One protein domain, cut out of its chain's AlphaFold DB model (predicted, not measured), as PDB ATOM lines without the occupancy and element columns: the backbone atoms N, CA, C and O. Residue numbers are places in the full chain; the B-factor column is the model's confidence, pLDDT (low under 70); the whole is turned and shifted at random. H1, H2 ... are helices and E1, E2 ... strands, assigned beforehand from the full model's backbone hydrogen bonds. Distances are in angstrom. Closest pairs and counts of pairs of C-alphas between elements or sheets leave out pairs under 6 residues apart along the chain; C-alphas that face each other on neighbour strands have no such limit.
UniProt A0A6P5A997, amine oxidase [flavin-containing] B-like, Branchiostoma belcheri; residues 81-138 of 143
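Overview. This is residues 81 to 138 of the 143 residues of the protein "amine oxidase [flavin-containing] B-like" of Branchiostoma belcheri (UniProt A0A6P5A997). What shape do the atoms make? A narrow, twisted sheet of three antiparallel strands forms an elongated body, with helix H2 running on from E3 past one end of the strands and the short helix H1 near the opposite end. From H1 the long link of residues 95 to 107 returns beside E2, and its residues 101 to 102 pair with residues 110 to 111 of E2. What is the make-up? The printed part has 58 residues, with two named helices and three named strands in the order E1, H1, E2, E3, H2, in the class mixed, helices and strands, and the sheet order is E1, E3, E2. How compact is it? It is only just compact, close to loose, with a radius of gyration of the C-alphas of 12.3 A and spans of 35 by 18 by 15 A.

Arrangement. How is the sheet joined? E1, residues 81 to 86, is antiparallel to inner strand E3, residues 123 to 129, at 161 degrees, with N 83 and O 126 within hydrogen-bond range at 2.9 A. E2, residues 108 to 113, forms a hairpin with E3, antiparallel at 154 degrees, with N 127 and O 110 at 2.8 A. Where are the helices? H1, residues 91 to 94, is not on the sheet, and it is apart from E3 and from H2, residues 130 to 138. H2 is on the sheet at the sheet's level, at a height of 0.3 A, and its closest C-alphas to E1 are those of Ala 133 and Ile 81, 5.7 A apart. What of the crossover and helix backbones? E1, H1 and E2 make a split strand-helix-strand unit, two strands running the same way with E3 between them, and its crossover is right-handed. In H2, 3 of 5 O i to N i+4 pairs are within hydrogen-bond range, while H1 is too short for such a pair.

Along the chain. Where do the first elements lie? E1 begins at C-alpha 81, (-18.299, -20.851, 13.650), and measures 16.1 A; H1 measures 5.2 A. Where do the others lie? E2 measures 13.7 A, E3 19.0 A, and H2 14.1 A, ending at C-alpha 138, (-30.454, -21.942, 10.492).

Size, cuts and confidence. How large is it? The two C-alphas farthest apart are those of Asp 118 and Glu 138, 36.6 A. Which links are long, and is anything cut? H1 to E2 is a long link of 13 residues, and the printed part has no cut. Is confidence low anywhere? No printed residue is under 70, and the mean pLDDT of the printed part is 95.9.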
ATOM      1  N   ILE A  81     -17.865 -20.421  12.320       96.62
ATOM      2  CA  ILE A  81     -18.299 -20.851  13.650       96.62
ATOM      3  C   ILE A  81     -17.178 -21.699  14.238       96.62
ATOM      4  O   ILE A  81     -16.721 -22.665  13.626       96.62
ATOM      5  N   LYS A  82     -16.718 -21.304  15.427       97.12
ATOM      6  CA  LYS A  82     -15.788 -22.092  16.231       97.12
ATOM      7  C   LYS A  82     -16.595 -22.902  17.238       97.12
ATOM      8  O   LYS A  82     -17.260 -22.316  18.090       97.12
ATOM      9  N   THR A  83     -16.490 -24.220  17.175       96.38
ATOM     10  CA  THR A  83     -17.081 -25.135  18.153       96.38
ATOM     11  C   THR A  83     -15.997 -25.667  19.085       96.38
ATOM     12  O   THR A  83     -14.839 -25.786  18.691       96.38
ATOM     13  N   ASN A  84     -16.356 -25.967  20.334       96.75
ATOM     14  CA  ASN A  84     -15.497 -26.711  21.258       96.75
ATOM     15  C   ASN A  84     -16.332 -27.842  21.858       96.75
ATOM     16  O   ASN A  84     -17.205 -27.587  22.689       96.75
ATOM     17  N   THR A  85     -16.076 -29.072  21.429       96.88
ATOM     18  CA  THR A  85     -16.817 -30.246  21.893       96.88
ATOM     19  C   THR A  85     -16.012 -30.950  22.968       96.88
ATOM     20  O   THR A  85     -14.924 -31.454  22.691       96.88
ATOM     21  N   TYR A  86     -16.538 -30.974  24.192       98.06
ATOM     22  CA  TYR A  86     -15.882 -31.587  25.343       98.06
ATOM     23  C   TYR A  86     -16.262 -33.058  25.490       98.06
ATOM     24  O   TYR A  86     -17.407 -33.455  25.275       98.06
ATOM     25  N   TYR A  87     -15.296 -33.858  25.923       98.12
ATOM     26  CA  TYR A  87     -15.429 -35.289  26.137       98.12
ATOM     27  C   TYR A  87     -14.912 -35.672  27.521       98.12
ATOM     28  O   TYR A  87     -14.133 -34.959  28.151       98.12
ATOM     29  N   ARG A  88     -15.322 -36.854  27.989       97.56
ATOM     30  CA  ARG A  88     -14.836 -37.407  29.260       97.56
ATOM     31  C   ARG A  88     -13.346 -37.764  29.213       97.56
ATOM     32  O   ARG A  88     -12.653 -37.573  30.204       97.56
ATOM     33  N   THR A  89     -12.871 -38.301  28.090       97.00
ATOM     34  CA  THR A  89     -11.462 -38.662  27.860       97.00
ATOM     35  C   THR A  89     -11.035 -38.232  26.460       97.00
ATOM     36  O   THR A  89     -11.869 -38.125  25.558       97.00
ATOM     37  N   ALA A  90      -9.733 -38.008  26.262       97.50
ATOM     38  CA  ALA A  90      -9.145 -37.744  24.947       97.50
ATOM     39  C   ALA A  90      -8.997 -39.055  24.152       97.50
ATOM     40  O   ALA A  90      -7.891 -39.472  23.808       97.50
ATOM     41  N   PHE A  91     -10.117 -39.739  23.893       97.75
ATOM     42  CA  PHE A  91     -10.156 -41.103  23.347       97.75
ATOM     43  C   PHE A  91      -9.445 -41.248  21.989       97.75
ATOM     44  O   PHE A  91      -9.041 -42.343  21.606       97.75
ATOM     45  N   TRP A  92      -9.296 -40.157  21.235       98.00
ATOM     46  CA  TRP A  92      -8.531 -40.138  19.987       98.00
ATOM     47  C   TRP A  92      -7.046 -40.438  20.221       98.00
ATOM     48  O   TRP A  92      -6.460 -41.182  19.437       98.00
ATOM     49  N   LYS A  93      -6.460 -39.968  21.332       96.44
ATOM     50  CA  LYS A  93      -5.058 -40.247  21.692       96.44
ATOM     51  C   LYS A  93      -4.832 -41.715  22.017       96.44
ATOM     52  O   LYS A  93      -3.836 -42.285  21.588       96.44
ATOM     53  N   GLU A  94      -5.779 -42.342  22.713       94.19
ATOM     54  CA  GLU A  94      -5.749 -43.783  23.017       94.19
ATOM     55  C   GLU A  94      -5.744 -44.636  21.737       94.19
ATOM     56  O   GLU A  94      -5.217 -45.745  21.721       94.19
ATOM     57  N   LYS A  95      -6.292 -44.092  20.643       96.62
ATOM     58  CA  LYS A  95      -6.305 -44.704  19.310       96.62
ATOM     59  C   LYS A  95      -5.127 -44.285  18.421       96.62
ATOM     60  O   LYS A  95      -5.097 -44.659  17.254       96.62
ATOM     61  N   GLY A  96      -4.171 -43.517  18.944       97.44
ATOM     62  CA  GLY A  96      -2.999 -43.051  18.200       97.44
ATOM     63  C   GLY A  96      -3.250 -41.854  17.276       97.44
ATOM     64  O   GLY A  96      -2.398 -41.556  16.443       97.44
ATOM     65  N   PHE A  97      -4.381 -41.154  17.407       98.19
ATOM     66  CA  PHE A  97      -4.676 -39.944  16.635       98.19
ATOM     67  C   PHE A  97      -4.289 -38.674  17.400       98.19
ATOM     68  O   PHE A  97      -4.442 -38.589  18.620       98.19
ATOM     69  N   SER A  98      -3.856 -37.647  16.665       97.38
ATOM     70  CA  SER A  98      -3.525 -36.329  17.224       97.38
ATOM     71  C   SER A  98      -4.756 -35.532  17.667       97.38
ATOM     72  O   SER A  98      -4.627 -34.648  18.507       97.38
ATOM     73  N   GLY A  99      -5.937 -35.846  17.123       96.50
ATOM     74  CA  GLY A  99      -7.146 -35.024  17.247       96.50
ATOM     75  C   GLY A  99      -7.272 -33.960  16.152       96.50
ATOM     76  O   GLY A  99      -8.241 -33.210  16.152       96.50
ATOM     77  N   GLU A 100      -6.325 -33.909  15.212       97.81
ATOM     78  CA  GLU A 100      -6.459 -33.135  13.981       97.81
ATOM     79  C   GLU A 100      -7.217 -33.936  12.920       97.81
ATOM     80  O   GLU A 100      -6.921 -35.112  12.690       97.81
ATOM     81  N   ALA A 101      -8.173 -33.297  12.253       95.88
ATOM     82  CA  ALA A 101      -8.807 -33.848  11.064       95.88
ATOM     83  C   ALA A 101      -9.233 -32.735  10.107       95.88
ATOM     84  O   ALA A 101      -9.570 -31.625  10.518       95.88
ATOM     85  N   GLN A 102      -9.266 -33.074   8.822       96.31
ATOM     86  CA  GLN A 102      -9.849 -32.253   7.772       96.31
ATOM     87  C   GLN A 102     -10.906 -33.082   7.046       96.31
ATOM     88  O   GLN A 102     -10.710 -34.276   6.814       96.31
ATOM     89  N   SER A 103     -12.029 -32.456   6.714       93.44
ATOM     90  CA  SER A 103     -13.135 -33.107   6.024       93.44
ATOM     91  C   SER A 103     -13.749 -32.166   4.999       93.44
ATOM     92  O   SER A 103     -13.992 -30.998   5.291       93.44
ATOM     93  N   ASP A 104     -14.059 -32.709   3.827       90.75
ATOM     94  CA  ASP A 104     -14.894 -32.042   2.823       90.75
ATOM     95  C   ASP A 104     -16.383 -32.413   2.990       90.75
ATOM     96  O   ASP A 104     -17.237 -31.981   2.216       90.75
ATOM     97  N   ILE A 105     -16.702 -33.251   3.985       88.31
ATOM     98  CA  ILE A 105     -18.045 -33.757   4.280       88.31
ATOM     99  C   ILE A 105     -18.474 -33.304   5.678       88.31
ATOM    100  O   ILE A 105     -17.770 -33.543   6.663       88.31
ATOM    101  N   GLY A 106     -19.680 -32.742   5.768       79.69
ATOM    102  CA  GLY A 106     -20.265 -32.267   7.021       79.69
ATOM    103  C   GLY A 106     -19.843 -30.837   7.376       79.69
ATOM    104  O   GLY A 106     -19.038 -30.232   6.670       79.69
ATOM    105  N   PRO A 107     -20.404 -30.258   8.453       89.81
ATOM    106  CA  PRO A 107     -20.263 -28.825   8.692       89.81
ATOM    107  C   PRO A 107     -18.853 -28.433   9.159       89.81
ATOM    108  O   PRO A 107     -18.393 -27.331   8.869       89.81
ATOM    109  N   VAL A 108     -18.146 -29.317   9.869       95.88
ATOM    110  CA  VAL A 108     -16.789 -29.048  10.365       95.88
ATOM    111  C   VAL A 108     -15.765 -29.432   9.302       95.88
ATOM    112  O   VAL A 108     -15.544 -30.613   9.044       95.88
ATOM    113  N   SER A 109     -15.101 -28.429   8.729       95.12
ATOM    114  CA  SER A 109     -14.081 -28.639   7.697       95.12
ATOM    115  C   SER A 109     -12.709 -28.967   8.280       95.12
ATOM    116  O   SER A 109     -11.913 -29.656   7.650       95.12
ATOM    117  N   TYR A 110     -12.418 -28.461   9.479       97.44
ATOM    118  CA  TYR A 110     -11.143 -28.662  10.160       97.44
ATOM    119  C   TYR A 110     -11.353 -28.752  11.665       97.44
ATOM    120  O   TYR A 110     -12.138 -27.982  12.228       97.44
ATOM    121  N   CYS A 111     -10.642 -29.656  12.329       97.94
ATOM    122  CA  CYS A 111     -10.627 -29.730  13.778       97.94
ATOM    123  C   CYS A 111      -9.232 -30.007  14.334       97.94
ATOM    124  O   CYS A 111      -8.358 -30.499  13.624       97.94
ATOM    125  N   VAL A 112      -9.042 -29.657  15.607       98.38
ATOM    126  CA  VAL A 112      -7.809 -29.872  16.371       98.38
ATOM    127  C   VAL A 112      -8.126 -30.240  17.814       98.38
ATOM    128  O   VAL A 112      -9.162 -29.849  18.359       98.38
ATOM    129  N   ASP A 113      -7.198 -30.941  18.457       98.31
ATOM    130  CA  ASP A 113      -7.227 -31.166  19.899       98.31
ATOM    131  C   ASP A 113      -7.061 -29.847  20.676       98.31
ATOM    132  O   ASP A 113      -6.115 -29.095  20.445       98.31
ATOM    133  N   ASP A 114      -7.974 -29.583  21.612       98.12
ATOM    134  CA  ASP A 114      -7.928 -28.468  22.572       98.12
ATOM    135  C   ASP A 114      -7.930 -28.958  24.037       98.12
ATOM    136  O   ASP A 114      -8.233 -28.207  24.976       98.12
ATOM    137  N   THR A 115      -7.565 -30.225  24.257       98.06
ATOM    138  CA  THR A 115      -7.254 -30.749  25.593       98.06
ATOM    139  C   THR A 115      -6.188 -29.873  26.237       98.06
ATOM    140  O   THR A 115      -5.172 -29.537  25.622       98.06
ATOM    141  N   LYS A 116      -6.406 -29.487  27.493       97.00
ATOM    142  CA  LYS A 116      -5.483 -28.593  28.192       97.00
ATOM    143  C   LYS A 116      -4.141 -29.300  28.449       97.00
ATOM    144  O   LYS A 116      -4.095 -30.531  28.490       97.00
ATOM    145  N   PRO A 117      -3.030 -28.552  28.616       95.88
ATOM    146  CA  PRO A 117      -1.695 -29.147  28.737       95.88
ATOM    147  C   PRO A 117      -1.526 -30.118  29.914       95.88
ATOM    148  O   PRO A 117      -0.677 -31.000  29.860       95.88
ATOM    149  N   ASP A 118      -2.334 -29.966  30.964       96.50
ATOM    150  CA  ASP A 118      -2.376 -30.859  32.128       96.50
ATOM    151  C   ASP A 118      -3.212 -32.135  31.893       96.50
ATOM    152  O   ASP A 118      -3.377 -32.945  32.802       96.50
ATOM    153  N   GLY A 119      -3.750 -32.323  30.684       94.25
ATOM    154  CA  GLY A 119      -4.618 -33.440  30.313       94.25
ATOM    155  C   GLY A 119      -6.080 -33.264  30.732       94.25
ATOM    156  O   GLY A 119      -6.908 -34.118  30.411       94.25
ATOM    157  N   SER A 120      -6.422 -32.173  31.422       96.25
ATOM    158  CA  SER A 120      -7.799 -31.863  31.788       96.25
ATOM    159  C   SER A 120      -8.599 -31.343  30.590       96.25
ATOM    160  O   SER A 120      -8.048 -30.888  29.584       96.25
ATOM    161  N   HIS A 121      -9.927 -31.390  30.714       97.81
ATOM    162  CA  HIS A 121     -10.869 -30.890  29.711       97.81
ATOM    163  C   HIS A 121     -10.597 -31.403  28.284       97.81
ATOM    164  O   HIS A 121     -10.330 -30.592  27.393       97.81
ATOM    165  N   PRO A 122     -10.658 -32.726  28.036       98.25
ATOM    166  CA  PRO A 122     -10.526 -33.255  26.687       98.25
ATOM    167  C   PRO A 122     -11.542 -32.610  25.752       98.25
ATOM    168  O   PRO A 122     -12.745 -32.691  26.000       98.25
ATOM    169  N   ALA A 123     -11.069 -31.960  24.695       98.50
ATOM    170  CA  ALA A 123     -11.940 -31.252  23.773       98.50
ATOM    171  C   ALA A 123     -11.397 -31.277  22.350       98.50
ATOM    172  O   ALA A 123     -10.188 -31.269  22.139       98.50
ATOM    173  N   ILE A 124     -12.310 -31.253  21.385       98.31
ATOM    174  CA  ILE A 124     -11.998 -30.993  19.982       98.31
ATOM    175  C   ILE A 124     -12.531 -29.607  19.637       98.31
ATOM    176  O   ILE A 124     -13.729 -29.343  19.767       98.31
ATOM    177  N   THR A 125     -11.642 -28.721  19.196       98.38
ATOM    178  CA  THR A 125     -12.039 -27.475  18.543       98.38
ATOM    179  C   THR A 125     -12.364 -27.777  17.089       98.38
ATOM    180  O   THR A 125     -11.498 -28.259  16.365       98.38
ATOM    181  N   GLY A 126     -13.578 -27.455  16.650       97.69
ATOM    182  CA  GLY A 126     -13.992 -27.535  15.254       97.69
ATOM    183  C   GLY A 126     -14.149 -26.153  14.625       97.69
ATOM    184  O   GLY A 126     -14.528 -25.183  15.286       97.69
ATOM    185  N   PHE A 127     -13.884 -26.070  13.326       97.94
ATOM    186  CA  PHE A 127     -14.122 -24.884  12.516       97.94
ATOM    187  C   PHE A 127     -15.086 -25.213  11.383       97.94
ATOM    188  O   PHE A 127     -14.787 -26.003  10.486       97.94
ATOM    189  N   ILE A 128     -16.242 -24.564  11.432       96.81
ATOM    190  CA  ILE A 128     -17.238 -24.572  10.369       96.81
ATOM    191  C   ILE A 128     -16.979 -23.320   9.540       96.81
ATOM    192  O   ILE A 128     -17.043 -22.202  10.060       96.81
ATOM    193  N   LEU A 129     -16.619 -23.500   8.271       96.06
ATOM    194  CA  LEU A 129     -16.069 -22.434   7.439       96.06
ATOM    195  C   LEU A 129     -17.064 -21.971   6.370       96.06
ATOM    196  O   LEU A 129     -17.779 -22.763   5.764       96.06
ATOM    197  N   ALA A 130     -17.046 -20.670   6.084       94.81
ATOM    198  CA  ALA A 130     -17.657 -20.053   4.911       94.81
ATOM    199  C   ALA A 130     -19.137 -20.426   4.681       94.81
ATOM    200  O   ALA A 130     -19.995 -19.935   5.410       94.81
ATOM    201  N   GLY A 131     -19.435 -21.200   3.630       93.75
ATOM    202  CA  GLY A 131     -20.796 -21.615   3.265       93.75
ATOM    203  C   GLY A 131     -21.463 -22.404   4.380       93.75
ATOM    204  O   GLY A 131     -22.483 -21.960   4.893       93.75
ATOM    205  N   HIS A 132     -20.789 -23.454   4.853       93.88
ATOM    206  CA  HIS A 132     -21.281 -24.280   5.950       93.88
ATOM    207  C   HIS A 132     -21.624 -23.450   7.181       93.88
ATOM    208  O   HIS A 132     -22.670 -23.666   7.772       93.88
ATOM    209  N   ALA A 133     -20.804 -22.448   7.521       95.31
ATOM    210  CA  ALA A 133     -21.054 -21.580   8.673       95.31
ATOM    211  C   ALA A 133     -22.370 -20.802   8.566       95.31
ATOM    212  O   ALA A 133     -22.958 -20.475   9.588       95.31
ATOM    213  N   ARG A 134     -22.816 -20.470   7.351       94.62
ATOM    214  CA  ARG A 134     -24.114 -19.826   7.134       94.62
ATOM    215  C   ARG A 134     -25.247 -20.841   7.181       94.62
ATOM    216  O   ARG A 134     -26.257 -20.539   7.798       94.62
ATOM    217  N   ASP A 135     -25.044 -22.018   6.599       93.69
ATOM    218  CA  ASP A 135     -26.058 -23.075   6.553       93.69
ATOM    219  C   ASP A 135     -26.436 -23.547   7.970       93.69
ATOM    220  O   ASP A 135     -27.612 -23.599   8.315       93.69
ATOM    221  N   VAL A 136     -25.453 -23.802   8.845       94.00
ATOM    222  CA  VAL A 136     -25.736 -24.231  10.231       94.00
ATOM    223  C   VAL A 136     -26.296 -23.125  11.132       94.00
ATOM    224  O   VAL A 136     -26.815 -23.431  12.197       94.00
ATOM    225  N   CYS A 137     -26.250 -21.844  10.744       94.06
ATOM    226  CA  CYS A 137     -26.915 -20.786  11.523       94.06
ATOM    227  C   CYS A 137     -28.448 -20.900  11.497       94.06
ATOM    228  O   CYS A 137     -29.110 -20.240  12.298       94.06
ATOM    229  N   GLU A 138     -29.012 -21.678  10.570       92.56
ATOM    230  CA  GLU A 138     -30.454 -21.942  10.492       92.56
ATOM    231  C   GLU A 138     -30.895 -23.096  11.407       92.56
ATOM    232  O   GLU A 138     -32.092 -23.311  11.590       92.56
TER     233      GLU A 138